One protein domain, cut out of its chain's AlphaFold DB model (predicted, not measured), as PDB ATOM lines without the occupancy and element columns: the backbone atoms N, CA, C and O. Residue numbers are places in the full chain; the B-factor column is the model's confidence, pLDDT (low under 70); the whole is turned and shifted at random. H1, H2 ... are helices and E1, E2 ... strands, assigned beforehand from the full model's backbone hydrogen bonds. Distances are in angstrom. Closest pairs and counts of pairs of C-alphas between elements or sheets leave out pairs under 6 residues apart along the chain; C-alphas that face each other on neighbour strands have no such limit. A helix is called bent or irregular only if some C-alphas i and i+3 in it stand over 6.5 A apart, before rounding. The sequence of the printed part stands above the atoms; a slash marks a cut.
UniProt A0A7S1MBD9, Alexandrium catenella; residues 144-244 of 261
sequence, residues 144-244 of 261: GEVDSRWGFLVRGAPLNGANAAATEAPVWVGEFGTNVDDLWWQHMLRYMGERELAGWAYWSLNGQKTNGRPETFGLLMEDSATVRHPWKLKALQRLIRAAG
ATOM      1  N   GLY A 144     -17.792 -45.680  -5.784       91.56
ATOM      2  CA  GLY A 144     -16.351 -45.934  -5.745       91.56
ATOM      3  C   GLY A 144     -15.742 -45.728  -4.356       91.56
ATOM      4  O   GLY A 144     -14.910 -46.525  -3.931       91.56
ATOM      5  N   GLU A 145     -16.202 -44.717  -3.614       92.56
ATOM      6  CA  GLU A 145     -15.768 -44.482  -2.230       92.56
ATOM      7  C   GLU A 145     -16.299 -45.544  -1.253       92.56
ATOM      8  O   GLU A 145     -15.608 -45.942  -0.318       92.56
ATOM      9  N   VAL A 146     -17.525 -46.041  -1.441       93.44
ATOM     10  CA  VAL A 146     -18.036 -47.147  -0.614       93.44
ATOM     11  C   VAL A 146     -17.298 -48.452  -0.943       93.44
ATOM     12  O   VAL A 146     -16.929 -49.211  -0.041       93.44
ATOM     13  N   ASP A 147     -17.015 -48.683  -2.226       91.69
ATOM     14  CA  ASP A 147     -16.250 -49.833  -2.706       91.69
ATOM     15  C   ASP A 147     -14.831 -49.872  -2.155       91.69
ATOM     16  O   ASP A 147     -14.383 -50.945  -1.763       91.69
ATOM     17  N   SER A 148     -14.145 -48.726  -2.099       88.31
ATOM     18  CA  SER A 148     -12.766 -48.628  -1.605       88.31
ATOM     19  C   SER A 148     -12.644 -48.953  -0.113       88.31
ATOM     20  O   SER A 148     -11.579 -49.366   0.341       88.31
ATOM     21  N   ARG A 149     -13.732 -48.801   0.654       90.25
ATOM     22  CA  ARG A 149     -13.754 -49.046   2.103       90.25
ATOM     23  C   ARG A 149     -14.162 -50.461   2.468       90.25
ATOM     24  O   ARG A 149     -13.495 -51.098   3.273       90.25
ATOM     25  N   TRP A 150     -15.292 -50.921   1.942       91.25
ATOM     26  CA  TRP A 150     -15.841 -52.235   2.291       91.25
ATOM     27  C   TRP A 150     -16.639 -52.879   1.164       91.25
ATOM     28  O   TRP A 150     -16.826 -54.092   1.177       91.25
ATOM     29  N   GLY A 151     -17.094 -52.121   0.164       90.56
ATOM     30  CA  GLY A 151     -17.869 -52.683  -0.940       90.56
ATOM     31  C   GLY A 151     -17.095 -53.688  -1.797       90.56
ATOM     32  O   GLY A 151     -17.707 -54.542  -2.437       90.56
ATOM     33  N   PHE A 152     -15.757 -53.660  -1.767       88.56
ATOM     34  CA  PHE A 152     -14.928 -54.694  -2.393       88.56
ATOM     35  C   PHE A 152     -15.209 -56.104  -1.839       88.56
ATOM     36  O   PHE A 152     -15.143 -57.064  -2.605       88.56
ATOM     37  N   LEU A 153     -15.605 -56.223  -0.562       89.00
ATOM     38  CA  LEU A 153     -15.976 -57.495   0.079       89.00
ATOM     39  C   LEU A 153     -17.245 -58.105  -0.524       89.00
ATOM     40  O   LEU A 153     -17.454 -59.309  -0.444       89.00
ATOM     41  N   VAL A 154     -18.091 -57.280  -1.142       87.94
ATOM     42  CA  VAL A 154     -19.355 -57.705  -1.752       87.94
ATOM     43  C   VAL A 154     -19.161 -58.159  -3.205       87.94
ATOM     44  O   VAL A 154     -19.971 -58.911  -3.728       87.94
ATOM     45  N   ARG A 155     -18.107 -57.711  -3.897       78.00
ATOM     46  CA  ARG A 155     -17.950 -57.944  -5.347       78.00
ATOM     47  C   ARG A 155     -17.122 -59.167  -5.724       78.00
ATOM     48  O   ARG A 155     -16.983 -59.422  -6.918       78.00
ATOM     49  N   GLY A 156     -16.488 -59.816  -4.752       69.12
ATOM     50  CA  GLY A 156     -15.501 -60.863  -5.027       69.12
ATOM     51  C   GLY A 156     -14.383 -60.386  -5.942       69.12
ATOM     52  O   GLY A 156     -13.862 -61.154  -6.744       69.12
ATOM     53  N   ALA A 157     -14.047 -59.095  -5.885       64.38
ATOM     54  CA  ALA A 157     -13.018 -58.549  -6.749       64.38
ATOM     55  C   ALA A 157     -11.675 -59.201  -6.374       64.38
ATOM     56  O   ALA A 157     -11.270 -59.104  -5.214       64.38
ATOM     57  N   PRO A 158     -10.973 -59.853  -7.320       59.28
ATOM     58  CA  PRO A 158      -9.717 -60.523  -7.027       59.28
ATOM     59  C   PRO A 158      -8.679 -59.490  -6.582       59.28
ATOM     60  O   PRO A 158      -8.157 -58.713  -7.383       59.28
ATOM     61  N   LEU A 159      -8.371 -59.478  -5.288       62.50
ATOM     62  CA  LEU A 159      -7.261 -58.706  -4.744       62.50
ATOM     63  C   LEU A 159      -5.957 -59.402  -5.144       62.50
ATOM     64  O   LEU A 159      -5.717 -60.547  -4.766       62.50
ATOM     65  N   ASN A 160      -5.107 -58.713  -5.909       70.62
ATOM     66  CA  ASN A 160      -3.730 -59.132  -6.204       70.62
ATOM     67  C   ASN A 160      -3.591 -60.552  -6.795       70.62
ATOM     68  O   ASN A 160      -2.641 -61.267  -6.481       70.62
ATOM     69  N   GLY A 161      -4.537 -60.975  -7.640       67.88
ATOM     70  CA  GLY A 161      -4.504 -62.295  -8.285       67.88
ATOM     71  C   GLY A 161      -4.978 -63.458  -7.406       67.88
ATOM     72  O   GLY A 161      -4.878 -64.608  -7.830       67.88
ATOM     73  N   ALA A 162      -5.514 -63.189  -6.210       66.38
ATOM     74  CA  ALA A 162      -6.208 -64.197  -5.417       66.38
ATOM     75  C   ALA A 162      -7.554 -64.572  -6.063       66.38
ATOM     76  O   ALA A 162      -8.212 -63.737  -6.687       66.38
ATOM     77  N   ASN A 163      -7.978 -65.828  -5.900       69.50
ATOM     78  CA  ASN A 163      -9.269 -66.301  -6.398       69.50
ATOM     79  C   ASN A 163     -10.411 -65.443  -5.826       69.50
ATOM     80  O   ASN A 163     -10.546 -65.343  -4.609       69.50
ATOM     81  N   ALA A 164     -11.254 -64.887  -6.703       64.06
ATOM     82  CA  ALA A 164     -12.420 -64.048  -6.384       64.06
ATOM     83  C   ALA A 164     -13.290 -64.594  -5.231       64.06
ATOM     84  O   ALA A 164     -13.712 -63.853  -4.343       64.06
ATOM     85  N   ALA A 165     -13.470 -65.917  -5.194       65.56
ATOM     86  CA  ALA A 165     -14.256 -66.613  -4.179       65.56
ATOM     87  C   ALA A 165     -13.676 -66.525  -2.751       65.56
ATOM     88  O   ALA A 165     -14.410 -66.708  -1.789       65.56
ATOM     89  N   ALA A 166     -12.377 -66.251  -2.591       66.62
ATOM     90  CA  ALA A 166     -11.733 -66.145  -1.280       66.62
ATOM     91  C   ALA A 166     -11.871 -64.749  -0.644       66.62
ATOM     92  O   ALA A 166     -11.517 -64.568   0.518       66.62
ATOM     93  N   THR A 167     -12.351 -63.760  -1.404       69.62
ATOM     94  CA  THR A 167     -12.450 -62.354  -0.971       69.62
ATOM     95  C   THR A 167     -13.880 -61.883  -0.716       69.62
ATOM     96  O   THR A 167     -14.070 -60.759  -0.256       69.62
ATOM     97  N   GLU A 168     -14.880 -62.721  -0.999       82.94
ATOM     98  CA  GLU A 168     -16.278 -62.400  -0.717       82.94
ATOM     99  C   GLU A 168     -16.593 -62.606   0.763       82.94
ATOM    100  O   GLU A 168     -16.399 -63.690   1.314       82.94
ATOM    101  N   ALA A 169     -17.112 -61.563   1.408       86.94
ATOM    102  CA  ALA A 169     -17.644 -61.644   2.759       86.94
ATOM    103  C   ALA A 169     -19.033 -60.994   2.801       86.94
ATOM    104  O   ALA A 169     -19.224 -59.921   2.219       86.94
ATOM    105  N   PRO A 170     -20.011 -61.598   3.502       87.44
ATOM    106  CA  PRO A 170     -21.305 -60.964   3.687       87.44
ATOM    107  C   PRO A 170     -21.116 -59.666   4.474       87.44
ATOM    108  O   PRO A 170     -20.541 -59.662   5.564       87.44
ATOM    109  N   VAL A 171     -21.613 -58.561   3.926       91.62
ATOM    110  CA  VAL A 171     -21.592 -57.260   4.597       91.62
ATOM    111  C   VAL A 171     -22.978 -56.962   5.152       91.62
ATOM    112  O   VAL A 171     -23.985 -57.146   4.472       91.62
ATOM    113  N   TRP A 172     -23.027 -56.476   6.392       93.94
ATOM    114  CA  TRP A 172     -24.249 -55.992   7.023       93.94
ATOM    115  C   TRP A 172     -24.091 -54.522   7.419       93.94
ATOM    116  O   TRP A 172     -23.329 -54.194   8.330       93.94
ATOM    117  N   VAL A 173     -24.827 -53.626   6.757       94.75
ATOM    118  CA  VAL A 173     -24.899 -52.208   7.130       94.75
ATOM    119  C   VAL A 173     -25.798 -52.085   8.362       94.75
ATOM    120  O   VAL A 173     -27.019 -51.997   8.254       94.75
ATOM    121  N   GLY A 174     -25.184 -52.149   9.547       95.44
ATOM    122  CA  GLY A 174     -25.899 -52.224  10.827       95.44
ATOM    123  C   GLY A 174     -26.734 -50.995  11.161       95.44
ATOM    124  O   GLY A 174     -27.788 -51.128  11.775       95.44
ATOM    125  N   GLU A 175     -26.290 -49.816  10.735       95.50
ATOM    126  CA  GLU A 175     -26.995 -48.563  10.976       95.50
ATOM    127  C   GLU A 175     -26.806 -47.624   9.787       95.50
ATOM    128  O   GLU A 175     -25.685 -47.304   9.388       95.50
ATOM    129  N   PHE A 176     -27.915 -47.146   9.235       95.94
ATOM    130  CA  PHE A 176     -27.941 -45.992   8.347       95.94
ATOM    131  C   PHE A 176     -29.283 -45.276   8.494       95.94
ATOM    132  O   PHE A 176     -30.308 -45.897   8.778       95.94
ATOM    133  N   GLY A 177     -29.282 -43.963   8.297       95.44
ATOM    134  CA  GLY A 177     -30.481 -43.152   8.418       95.44
ATOM    135  C   GLY A 177     -30.204 -41.683   8.157       95.44
ATOM    136  O   GLY A 177     -29.060 -41.241   8.169       95.44
ATOM    137  N   THR A 178     -31.265 -40.936   7.884       96.62
ATOM    138  CA  THR A 178     -31.226 -39.483   7.675       96.62
ATOM    139  C   THR A 178     -32.595 -38.890   7.993       96.62
ATOM    140  O   THR A 178     -33.603 -39.600   8.011       96.62
ATOM    141  N   ASN A 179     -32.671 -37.589   8.235       96.50
ATOM    142  CA  ASN A 179     -33.917 -36.825   8.322       96.50
ATOM    143  C   ASN A 179     -34.192 -35.978   7.066       96.50
ATOM    144  O   ASN A 179     -35.198 -35.271   7.027       96.50
ATOM    145  N   VAL A 180     -33.342 -36.066   6.038       96.44
ATOM    146  CA  VAL A 180     -33.446 -35.288   4.795       96.44
ATOM    147  C   VAL A 180     -33.373 -36.218   3.583       96.44
ATOM    148  O   VAL A 180     -32.568 -37.144   3.562       96.44
ATOM    149  N   ASP A 181     -34.215 -35.982   2.572       96.81
ATOM    150  CA  ASP A 181     -34.127 -36.661   1.268       96.81
ATOM    151  C   ASP A 181     -33.059 -35.970   0.413       96.81
ATOM    152  O   ASP A 181     -33.357 -35.133  -0.441       96.81
ATOM    153  N   ASP A 182     -31.798 -36.242   0.737       93.81
ATOM    154  CA  ASP A 182     -30.641 -35.664   0.069       93.81
ATOM    155  C   ASP A 182     -29.953 -36.653  -0.883       93.81
ATOM    156  O   ASP A 182     -30.350 -37.806  -1.073       93.81
ATOM    157  N   LEU A 183     -28.891 -36.168  -1.518       94.38
ATOM    158  CA  LEU A 183     -28.120 -36.927  -2.490       94.38
ATOM    159  C   LEU A 183     -27.440 -38.157  -1.869       94.38
ATOM    160  O   LEU A 183     -27.350 -39.198  -2.516       94.38
ATOM    161  N   TRP A 184     -26.997 -38.057  -0.610       95.69
ATOM    162  CA  TRP A 184     -26.398 -39.181   0.106       95.69
ATOM    163  C   TRP A 184     -27.419 -40.303   0.301       95.69
ATOM    164  O   TRP A 184     -27.112 -41.458   0.014       95.69
ATOM    165  N   TRP A 185     -28.645 -39.972   0.717       96.94
ATOM    166  CA  TRP A 185     -29.714 -40.953   0.901       96.94
ATOM    167  C   TRP A 185     -30.048 -41.693  -0.391       96.94
ATOM    168  O   TRP A 185     -30.126 -42.924  -0.414       96.94
ATOM    169  N   GLN A 186     -30.212 -40.943  -1.480       97.38
ATOM    170  CA  GLN A 186     -30.541 -41.501  -2.789       97.38
ATOM    171  C   GLN A 186     -29.432 -42.427  -3.295       97.38
ATOM    172  O   GLN A 186     -29.721 -43.541  -3.742       97.38
ATOM    173  N   HIS A 187     -28.169 -42.009  -3.167       96.38
ATOM    174  CA  HIS A 187     -27.022 -42.820  -3.571       96.38
ATOM    175  C   HIS A 187     -26.840 -44.051  -2.687       96.38
ATOM    176  O   HIS A 187     -26.612 -45.131  -3.219       96.38
ATOM    177  N   MET A 188     -27.014 -43.933  -1.369       96.00
ATOM    178  CA  MET A 188     -26.919 -45.065  -0.442       96.00
ATOM    179  C   MET A 188     -27.978 -46.133  -0.747       96.00
ATOM    180  O   MET A 188     -27.654 -47.315  -0.845       96.00
ATOM    181  N   LEU A 189     -29.241 -45.737  -0.958       96.00
ATOM    182  CA  LEU A 189     -30.302 -46.681  -1.326       96.00
ATOM    183  C   LEU A 189     -30.054 -47.337  -2.684       96.00
ATOM    184  O   LEU A 189     -30.281 -48.539  -2.829       96.00
ATOM    185  N   ARG A 190     -29.588 -46.569  -3.677       95.44
ATOM    186  CA  ARG A 190     -29.218 -47.118  -4.986       95.44
ATOM    187  C   ARG A 190     -28.071 -48.119  -4.855       95.44
ATOM    188  O   ARG A 190     -28.164 -49.208  -5.410       95.44
ATOM    189  N   TYR A 191     -27.052 -47.786  -4.068       94.25
ATOM    190  CA  TYR A 191     -25.894 -48.641  -3.826       94.25
ATOM    191  C   TYR A 191     -26.279 -49.972  -3.185       94.25
ATOM    192  O   TYR A 191     -25.905 -51.025  -3.697       94.25
ATOM    193  N   MET A 192     -27.088 -49.944  -2.121       93.50
ATOM    194  CA  MET A 192     -27.596 -51.168  -1.494       93.50
ATOM    195  C   MET A 192     -28.491 -51.977  -2.443       93.50
ATOM    196  O   MET A 192     -28.452 -53.202  -2.418       93.50
ATOM    197  N   GLY A 193     -29.271 -51.316  -3.305       92.25
ATOM    198  CA  GLY A 193     -30.112 -51.993  -4.295       92.25
ATOM    199  C   GLY A 193     -29.325 -52.674  -5.421       92.25
ATOM    200  O   GLY A 193     -29.735 -53.725  -5.896       92.25
ATOM    201  N   GLU A 194     -28.192 -52.104  -5.844       91.25
ATOM    202  CA  GLU A 194     -27.325 -52.663  -6.898       91.25
ATOM    203  C   GLU A 194     -26.355 -53.749  -6.389       91.25
ATOM    204  O   GLU A 194     -25.667 -54.404  -7.181       91.25
ATOM    205  N   ARG A 195     -26.238 -53.917  -5.069       86.88
ATOM    206  CA  ARG A 195     -25.310 -54.846  -4.413       86.88
ATOM    207  C   ARG A 195     -26.104 -55.790  -3.522       86.88
ATOM    208  O   ARG A 195     -26.026 -55.701  -2.302       86.88
ATOM    209  N   GLU A 196     -26.837 -56.703  -4.164       73.94
ATOM    210  CA  GLU A 196     -27.786 -57.678  -3.584       73.94
ATOM    211  C   GLU A 196     -27.291 -58.451  -2.337       73.94
ATOM    212  O   GLU A 196     -28.088 -59.081  -1.648       73.94
ATOM    213  N   LEU A 197     -25.993 -58.416  -2.028       66.00
ATOM    214  CA  LEU A 197     -25.358 -59.158  -0.937       66.00
ATOM    215  C   LEU A 197     -25.179 -58.345   0.357       66.00
ATOM    216  O   LEU A 197     -24.799 -58.920   1.378       66.00
ATOM    217  N   ALA A 198     -25.425 -57.030   0.346       74.56
ATOM    218  CA  ALA A 198     -25.366 -56.225   1.561       74.56
ATOM    219  C   ALA A 198     -26.701 -56.301   2.323       74.56
ATOM    220  O   ALA A 198     -27.701 -55.699   1.927       74.56
ATOM    221  N   GLY A 199     -26.713 -57.022   3.447       89.75
ATOM    222  CA  GLY A 199     -27.791 -56.904   4.430       89.75
ATOM    223  C   GLY A 199     -27.782 -55.511   5.066       89.75
ATOM    224  O   GLY A 199     -26.754 -54.829   5.071       89.75
ATOM    225  N   TRP A 200     -28.912 -55.064   5.611       94.81
ATOM    226  CA  TRP A 200     -28.987 -53.750   6.248       94.81
ATOM    227  C   TRP A 200     -30.027 -53.687   7.360       94.81
ATOM    228  O   TRP A 200     -31.040 -54.387   7.341       94.81
ATOM    229  N   ALA A 201     -29.794 -52.784   8.309       95.75
ATOM    230  CA  ALA A 201     -30.766 -52.359   9.300       95.75
ATOM    231  C   ALA A 201     -30.853 -50.827   9.316       95.75
ATOM    232  O   ALA A 201     -29.851 -50.113   9.304       95.75
ATOM    233  N   TYR A 202     -32.084 -50.315   9.294       97.12
ATOM    234  CA  TYR A 202     -32.337 -48.879   9.296       97.12
ATOM    235  C   TYR A 202     -32.324 -48.331  10.731       97.12
ATOM    236  O   TYR A 202     -33.056 -48.834  11.587       97.12
ATOM    237  N   TRP A 203     -31.555 -47.265  10.973       96.06
ATOM    238  CA  TRP A 203     -31.579 -46.515  12.229       96.06
ATOM    239  C   TRP A 203     -32.432 -45.240  12.085       96.06
ATOM    240  O   TRP A 203     -32.099 -44.345  11.311       96.06
ATOM    241  N   SER A 204     -33.536 -45.071  12.811       95.50
ATOM    242  CA  SER A 204     -34.169 -45.985  13.772       95.50
ATOM    243  C   SER A 204     -35.649 -46.186  13.454       95.50
ATOM    244  O   SER A 204     -36.253 -45.450  12.668       95.50
ATOM    245  N   LEU A 205     -36.270 -47.191  14.071       96.75
ATOM    246  CA  LEU A 205     -37.720 -47.358  13.988       96.75
ATOM    247  C   LEU A 205     -38.447 -46.289  14.819       96.75
ATOM    248  O   LEU A 205     -39.373 -45.644  14.332       96.75
ATOM    249  N   ASN A 206     -38.017 -46.098  16.063       95.56
ATOM    250  CA  ASN A 206     -38.658 -45.242  17.055       95.56
ATOM    251  C   ASN A 206     -38.331 -43.753  16.864       95.56
ATOM    252  O   ASN A 206     -37.255 -43.380  16.403       95.56
ATOM    253  N   GLY A 207     -39.243 -42.880  17.292       93.94
ATOM    254  CA  GLY A 207     -39.043 -41.432  17.246       93.94
ATOM    255  C   GLY A 207     -38.191 -40.857  18.374       93.94
ATOM    256  O   GLY A 207     -38.123 -39.634  18.475       93.94
ATOM    257  N   GLN A 208     -37.570 -41.692  19.216       95.62
ATOM    258  CA  GLN A 208     -36.776 -41.278  20.376       95.62
ATOM    259  C   GLN A 208     -35.405 -41.957  20.394       95.62
ATOM    260  O   GLN A 208     -35.297 -43.160  20.194       95.62
ATOM    261  N   LYS A 209     -34.348 -41.195  20.676       93.56
ATOM    262  CA  LYS A 209     -32.980 -41.727  20.764       93.56
ATOM    263  C   LYS A 209     -32.735 -42.358  22.130       93.56
ATOM    264  O   LYS A 209     -32.089 -43.390  22.259       93.56
ATOM    265  N   THR A 210     -33.274 -41.701  23.147       93.44
ATOM    266  CA  THR A 210     -33.358 -42.132  24.543       93.44
ATOM    267  C   THR A 210     -34.666 -41.586  25.111       93.44
ATOM    268  O   THR A 210     -35.284 -40.721  24.488       93.44
ATOM    269  N   ASN A 211     -35.062 -42.007  26.312       94.56
ATOM    270  CA  ASN A 211     -36.286 -41.523  26.961       94.56
ATOM    271  C   ASN A 211     -36.362 -39.986  26.955       94.56
ATOM    272  O   ASN A 211     -35.470 -39.311  27.475       94.56
ATOM    273  N   GLY A 212     -37.410 -39.448  26.322       92.81
ATOM    274  CA  GLY A 212     -37.664 -38.007  26.227       92.81
ATOM    275  C   GLY A 212     -36.704 -37.217  25.329       92.81
ATOM    276  O   GLY A 212     -36.735 -35.989  25.357       92.81
ATOM    277  N   ARG A 213     -35.836 -37.877  24.547       96.69
ATOM    278  CA  ARG A 213     -34.992 -37.215  23.538       96.69
ATOM    279  C   ARG A 213     -35.439 -37.616  22.135       96.69
ATOM    280  O   ARG A 213     -35.313 -38.799  21.807       96.69
ATOM    281  N   PRO A 214     -35.896 -36.677  21.289       96.19
ATOM    282  CA  PRO A 214     -36.361 -37.006  19.947       96.19
ATOM    283  C   PRO A 214     -35.225 -37.573  19.081       96.19
ATOM    284  O   PRO A 214     -34.102 -37.069  19.097       96.19
ATOM    285  N   GLU A 215     -35.534 -38.611  18.306       96.56
ATOM    286  CA  GLU A 215     -34.699 -39.139  17.226       96.56
ATOM    287  C   GLU A 215     -35.245 -38.629  15.897       96.56
ATOM    288  O   GLU A 215     -36.356 -38.960  15.469       96.56
ATOM    289  N   THR A 216     -34.450 -37.788  15.245       96.19
ATOM    290  CA  THR A 216     -34.825 -37.181  13.965       96.19
ATOM    291  C   THR A 216     -34.729 -38.187  12.822       96.19
ATOM    292  O   THR A 216     -35.434 -38.052  11.822       96.19
ATOM    293  N   PHE A 217     -33.920 -39.236  12.979       96.75
ATOM    294  CA  PHE A 217     -33.780 -40.290  11.980       96.75
ATOM    295  C   PHE A 217     -34.879 -41.350  12.085       96.75
ATOM    296  O   PHE A 217     -34.997 -42.170  11.177       96.75
ATOM    297  N   GLY A 218     -35.740 -41.298  13.104       96.81
ATOM    298  CA  GLY A 218     -36.825 -42.254  13.308       96.81
ATOM    299  C   GLY A 218     -37.754 -42.392  12.095       96.81
ATOM    300  O   GLY A 218     -38.041 -41.416  11.388       96.81
ATOM    301  N   LEU A 219     -38.232 -43.612  11.840       97.94
ATOM    302  CA  LEU A 219     -39.340 -43.865  10.912       97.94
ATOM    303  C   LEU A 219     -40.669 -43.409  11.508       97.94
ATOM    304  O   LEU A 219     -41.526 -42.906  10.777       97.94
ATOM    305  N   LEU A 220     -40.815 -43.563  12.821       98.12
ATOM    306  CA  LEU A 220     -41.991 -43.177  13.581       98.12
ATOM    307  C   LEU A 220     -41.753 -41.871  14.352       98.12
ATOM    308  O   LEU A 220     -40.622 -41.435  14.587       98.12
ATOM    309  N   MET A 221     -42.851 -41.230  14.728       97.81
ATOM    310  CA  MET A 221     -42.890 -40.144  15.697       97.81
ATOM    311  C   MET A 221     -42.687 -40.704  17.115       97.81
ATOM    312  O   MET A 221     -42.531 -41.910  17.321       97.81
ATOM    313  N   GLU A 222     -42.633 -39.825  18.116       96.56
ATOM    314  CA  GLU A 222     -42.435 -40.222  19.520       96.56
ATOM    315  C   GLU A 222     -43.599 -41.051  20.084       96.56
ATOM    316  O   GLU A 222     -43.405 -41.829  21.013       96.56
ATOM    317  N   ASP A 223     -44.780 -40.952  19.468       96.06
ATOM    318  CA  ASP A 223     -45.949 -41.785  19.767       96.06
ATOM    319  C   ASP A 223     -45.781 -43.257  19.345       96.06
ATOM    320  O   ASP A 223     -46.642 -44.082  19.642       96.06
ATOM    321  N   SER A 224     -44.683 -43.597  18.654       95.19
ATOM    322  CA  SER A 224     -44.403 -44.932  18.111       95.19
ATOM    323  C   SER A 224     -45.516 -45.484  17.208       95.19
ATOM    324  O   SER A 224     -45.636 -46.698  17.046       95.19
ATOM    325  N   ALA A 225     -46.312 -44.604  16.597       96.69
ATOM    326  CA  ALA A 225     -47.450 -44.967  15.757       96.69
ATOM    327  C   ALA A 225     -47.474 -44.174  14.446       96.69
ATOM    328  O   ALA A 225     -47.675 -44.740  13.369       96.69
ATOM    329  N   THR A 226     -47.234 -42.866  14.509       98.12
ATOM    330  CA  THR A 226     -47.315 -41.992  13.339       98.12
ATOM    331  C   THR A 226     -46.024 -42.066  12.530       98.12
ATOM    332  O   THR A 226     -44.935 -41.907  13.071       98.12
ATOM    333  N   VAL A 227     -46.114 -42.264  11.213       98.25
ATOM    334  CA  VAL A 227     -44.938 -42.222  10.327       98.25
ATOM    335  C   VAL A 227     -44.418 -40.788  10.223       98.25
ATOM    336  O   VAL A 227     -45.136 -39.896   9.779       98.25
ATOM    337  N   ARG A 228     -43.145 -40.572  10.567       97.25
ATOM    338  CA  ARG A 228     -42.507 -39.246  10.550       97.25
ATOM    339  C   ARG A 228     -42.275 -38.728   9.130       97.25
ATOM    340  O   ARG A 228     -42.550 -37.572   8.823       97.25
ATOM    341  N   HIS A 229     -41.750 -39.587   8.257       97.31
ATOM    342  CA  HIS A 229     -41.351 -39.224   6.897       97.31
ATOM    343  C   HIS A 229     -41.870 -40.255   5.880       97.31
ATOM    344  O   HIS A 229     -41.196 -41.258   5.628       97.31
ATOM    345  N   PRO A 230     -43.041 -40.027   5.251       97.94
ATOM    346  CA  PRO A 230     -43.618 -40.977   4.295       97.94
ATOM    347  C   PRO A 230     -42.695 -41.308   3.112       97.94
ATOM    348  O   PRO A 230     -42.645 -42.455   2.667       97.94
ATOM    349  N   TRP A 231     -41.918 -40.328   2.631       97.94
ATOM    350  CA  TRP A 231     -40.944 -40.515   1.546       97.94
ATOM    351  C   TRP A 231     -39.880 -41.562   1.899       97.94
ATOM    352  O   TRP A 231     -39.534 -42.402   1.067       97.94
ATOM    353  N   LYS A 232     -39.429 -41.562   3.156       97.56
ATOM    354  CA  LYS A 232     -38.388 -42.446   3.677       97.56
ATOM    355  C   LYS A 232     -38.880 -43.886   3.764       97.56
ATOM    356  O   LYS A 232     -38.249 -44.784   3.212       97.56
ATOM    357  N   LEU A 233     -40.057 -44.094   4.362       97.94
ATOM    358  CA  LEU A 233     -40.692 -45.412   4.438       97.94
ATOM    359  C   LEU A 233     -40.931 -45.990   3.035       97.94
ATOM    360  O   LEU A 233     -40.594 -47.142   2.771       97.94
ATOM    361  N   LYS A 234     -41.439 -45.173   2.104       98.19
ATOM    362  CA  LYS A 234     -41.647 -45.577   0.706       98.19
ATOM    363  C   LYS A 234     -40.338 -45.949   0.002       98.19
ATOM    364  O   LYS A 234     -40.328 -46.831  -0.855       98.19
ATOM    365  N   ALA A 235     -39.235 -45.269   0.301       97.75
ATOM    366  CA  ALA A 235     -37.928 -45.577  -0.274       97.75
ATOM    367  C   ALA A 235     -37.357 -46.900   0.271       97.75
ATOM    368  O   ALA A 235     -36.951 -47.747  -0.521       97.75
ATOM    369  N   LEU A 236     -37.452 -47.139   1.584       97.12
ATOM    370  CA  LEU A 236     -37.073 -48.418   2.199       97.12
ATOM    371  C   LEU A 236     -37.920 -49.586   1.676       97.12
ATOM    372  O   LEU A 236     -37.387 -50.637   1.340       97.12
ATOM    373  N   GLN A 237     -39.232 -49.397   1.521       96.75
ATOM    374  CA  GLN A 237     -40.109 -50.408   0.922       96.75
ATOM    375  C   GLN A 237     -39.718 -50.741  -0.524       96.75
ATOM    376  O   GLN A 237     -39.811 -51.898  -0.929       96.75
ATOM    377  N   ARG A 238     -39.279 -49.748  -1.311       95.81
ATOM    378  CA  ARG A 238     -38.743 -49.986  -2.660       95.81
ATOM    379  C   ARG A 238     -37.459 -50.809  -2.609       95.81
ATOM    380  O   ARG A 238     -37.346 -51.745  -3.390       95.81
ATOM    381  N   LEU A 239     -36.555 -50.510  -1.674       94.12
ATOM    382  CA  LEU A 239     -35.321 -51.274  -1.482       94.12
ATOM    383  C   LEU A 239     -35.605 -52.738  -1.101       94.12
ATOM    384  O   LEU A 239     -35.056 -53.642  -1.719       94.12
ATOM    385  N   ILE A 240     -36.536 -52.981  -0.168       93.06
ATOM    386  CA  ILE A 240     -36.972 -54.338   0.222       93.06
ATOM    387  C   ILE A 240     -37.529 -55.109  -0.981       93.06
ATOM    388  O   ILE A 240     -37.219 -56.280  -1.167       93.06
ATOM    389  N   ARG A 241     -38.353 -54.462  -1.817       91.88
ATOM    390  CA  ARG A 241     -38.909 -55.101  -3.021       91.88
ATOM    391  C   ARG A 241     -37.839 -55.390  -4.071       91.88
ATOM    392  O   ARG A 241     -37.932 -56.414  -4.736       91.88
ATOM    393  N   ALA A 242     -36.860 -54.497  -4.223       89.31
ATOM    394  CA  ALA A 242     -35.766 -54.656  -5.175       89.31
ATOM    395  C   ALA A 242     -34.853 -55.837  -4.820       89.31
ATOM    396  O   ALA A 242     -34.417 -56.538  -5.724       89.31
ATOM    397  N   ALA A 243     -34.643 -56.111  -3.526       87.06
ATOM    398  CA  ALA A 243     -33.881 -57.277  -3.065       87.06
ATOM    399  C   ALA A 243     -34.534 -58.627  -3.436       87.06
ATOM    400  O   ALA A 243     -33.880 -59.666  -3.398       87.06
ATOM    401  N   GLY A 244     -35.820 -58.621  -3.811       82.69
ATOM    402  CA  GLY A 244     -36.562 -59.824  -4.173       82.69
ATOM    403  C   GLY A 244     -36.776 -60.788  -2.994       82.69
ATOM    404  O   GLY A 244     -36.391 -60.514  -1.856       82.69
TER     405      GLY A 244
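AT A GLANCE: This is residues 144 to 244 of the 261 residues of a protein of Alexandrium catenella (UniProt A0A7S1MBD9). The domain is a loosely built rod, with a small parallel sheet of two strands, E1 and E2, near its middle, helix H2 packed next to that sheet, and helix H3 side by side with H2. Residues 156 to 170 loop out to one end of the rod, while H1 lies inward of that end, with Val 154 close to the beginnings of E1 and E2; E3 and residues 211 to 229 make up the other end. The printed part has 101 residues, with three named helices and three named strands in the order H1, E1, H2, E2, E3, H3, a mixed class of helices and strands. The whole is loose, with a radius of gyration of the C-alphas of 16.2 A, and spans 54 by 26 by 23 A.

IN THESE COORDINATES: E1, residues 171 to 176, is 13.5 A long and begins at C-alpha 171, (-21.592, -57.260, 4.597). E2, residues 198 to 202, is 12.7 A long. H2, residues 183 to 194, is 16.4 A long. H3, residues 230 to 242, is 18.4 A long and ends at C-alpha 242, (-35.766, -54.656, -5.175). H1, residues 144 to 155, is 12.1 A long and begins at C-alpha 144, (-16.351, -45.934, -5.745); it is irregular, with C-alphas 149 and 152 lying 7.3 A apart. E3, residues 208 to 210, is 5.5 A long.

HOW THE PARTS SIT: E1 and E2 are parallel neighbours at 20 degrees, with N 173 and O 199 at 2.8 A and N 201 and O 173 at 2.9 A, within hydrogen-bond range. E1, H2 and E2 form a strand-helix-strand unit, two parallel neighbour strands with a helix between them in the chain, and its crossover is right-handed. The closest C-alphas of H2 and E2, those of Met 192 and Ala 198, are 6.3 A apart. H2 touches H3 with residues 189 to 193 alone, closest at the C-alphas of Gly 193 and Leu 239, 6.0 A; they run the same way at a shallow tilt of 20 degrees. The closest C-alphas of H1 and E1, those of Val 154 and Val 171, are 6.7 A apart. H1 and H2 are near each other, with 5 pairs of C-alphas within 10 A. E3 pairs with no named strand, but its residues 208 to 210 pair antiparallel with residues 213 to 214; E3 and H3 are apart. In H2 and H3 every O i to N i+4 pair is within hydrogen-bond range; in H1 2 of 8 are, beside 5 of 9 O i to N i+3 pairs.

THE WHOLE: The two C-alphas farthest apart, those of Gly 161 and Asp 223, are 54.1 A from each other. The printed part has no cut. The links H1 to E1, 15 residues, and E3 to H3, 19 residues, are long. The mean pLDDT of the printed part is 90.1; residues 156 to 159, 161 to 167 and 197 are under 70.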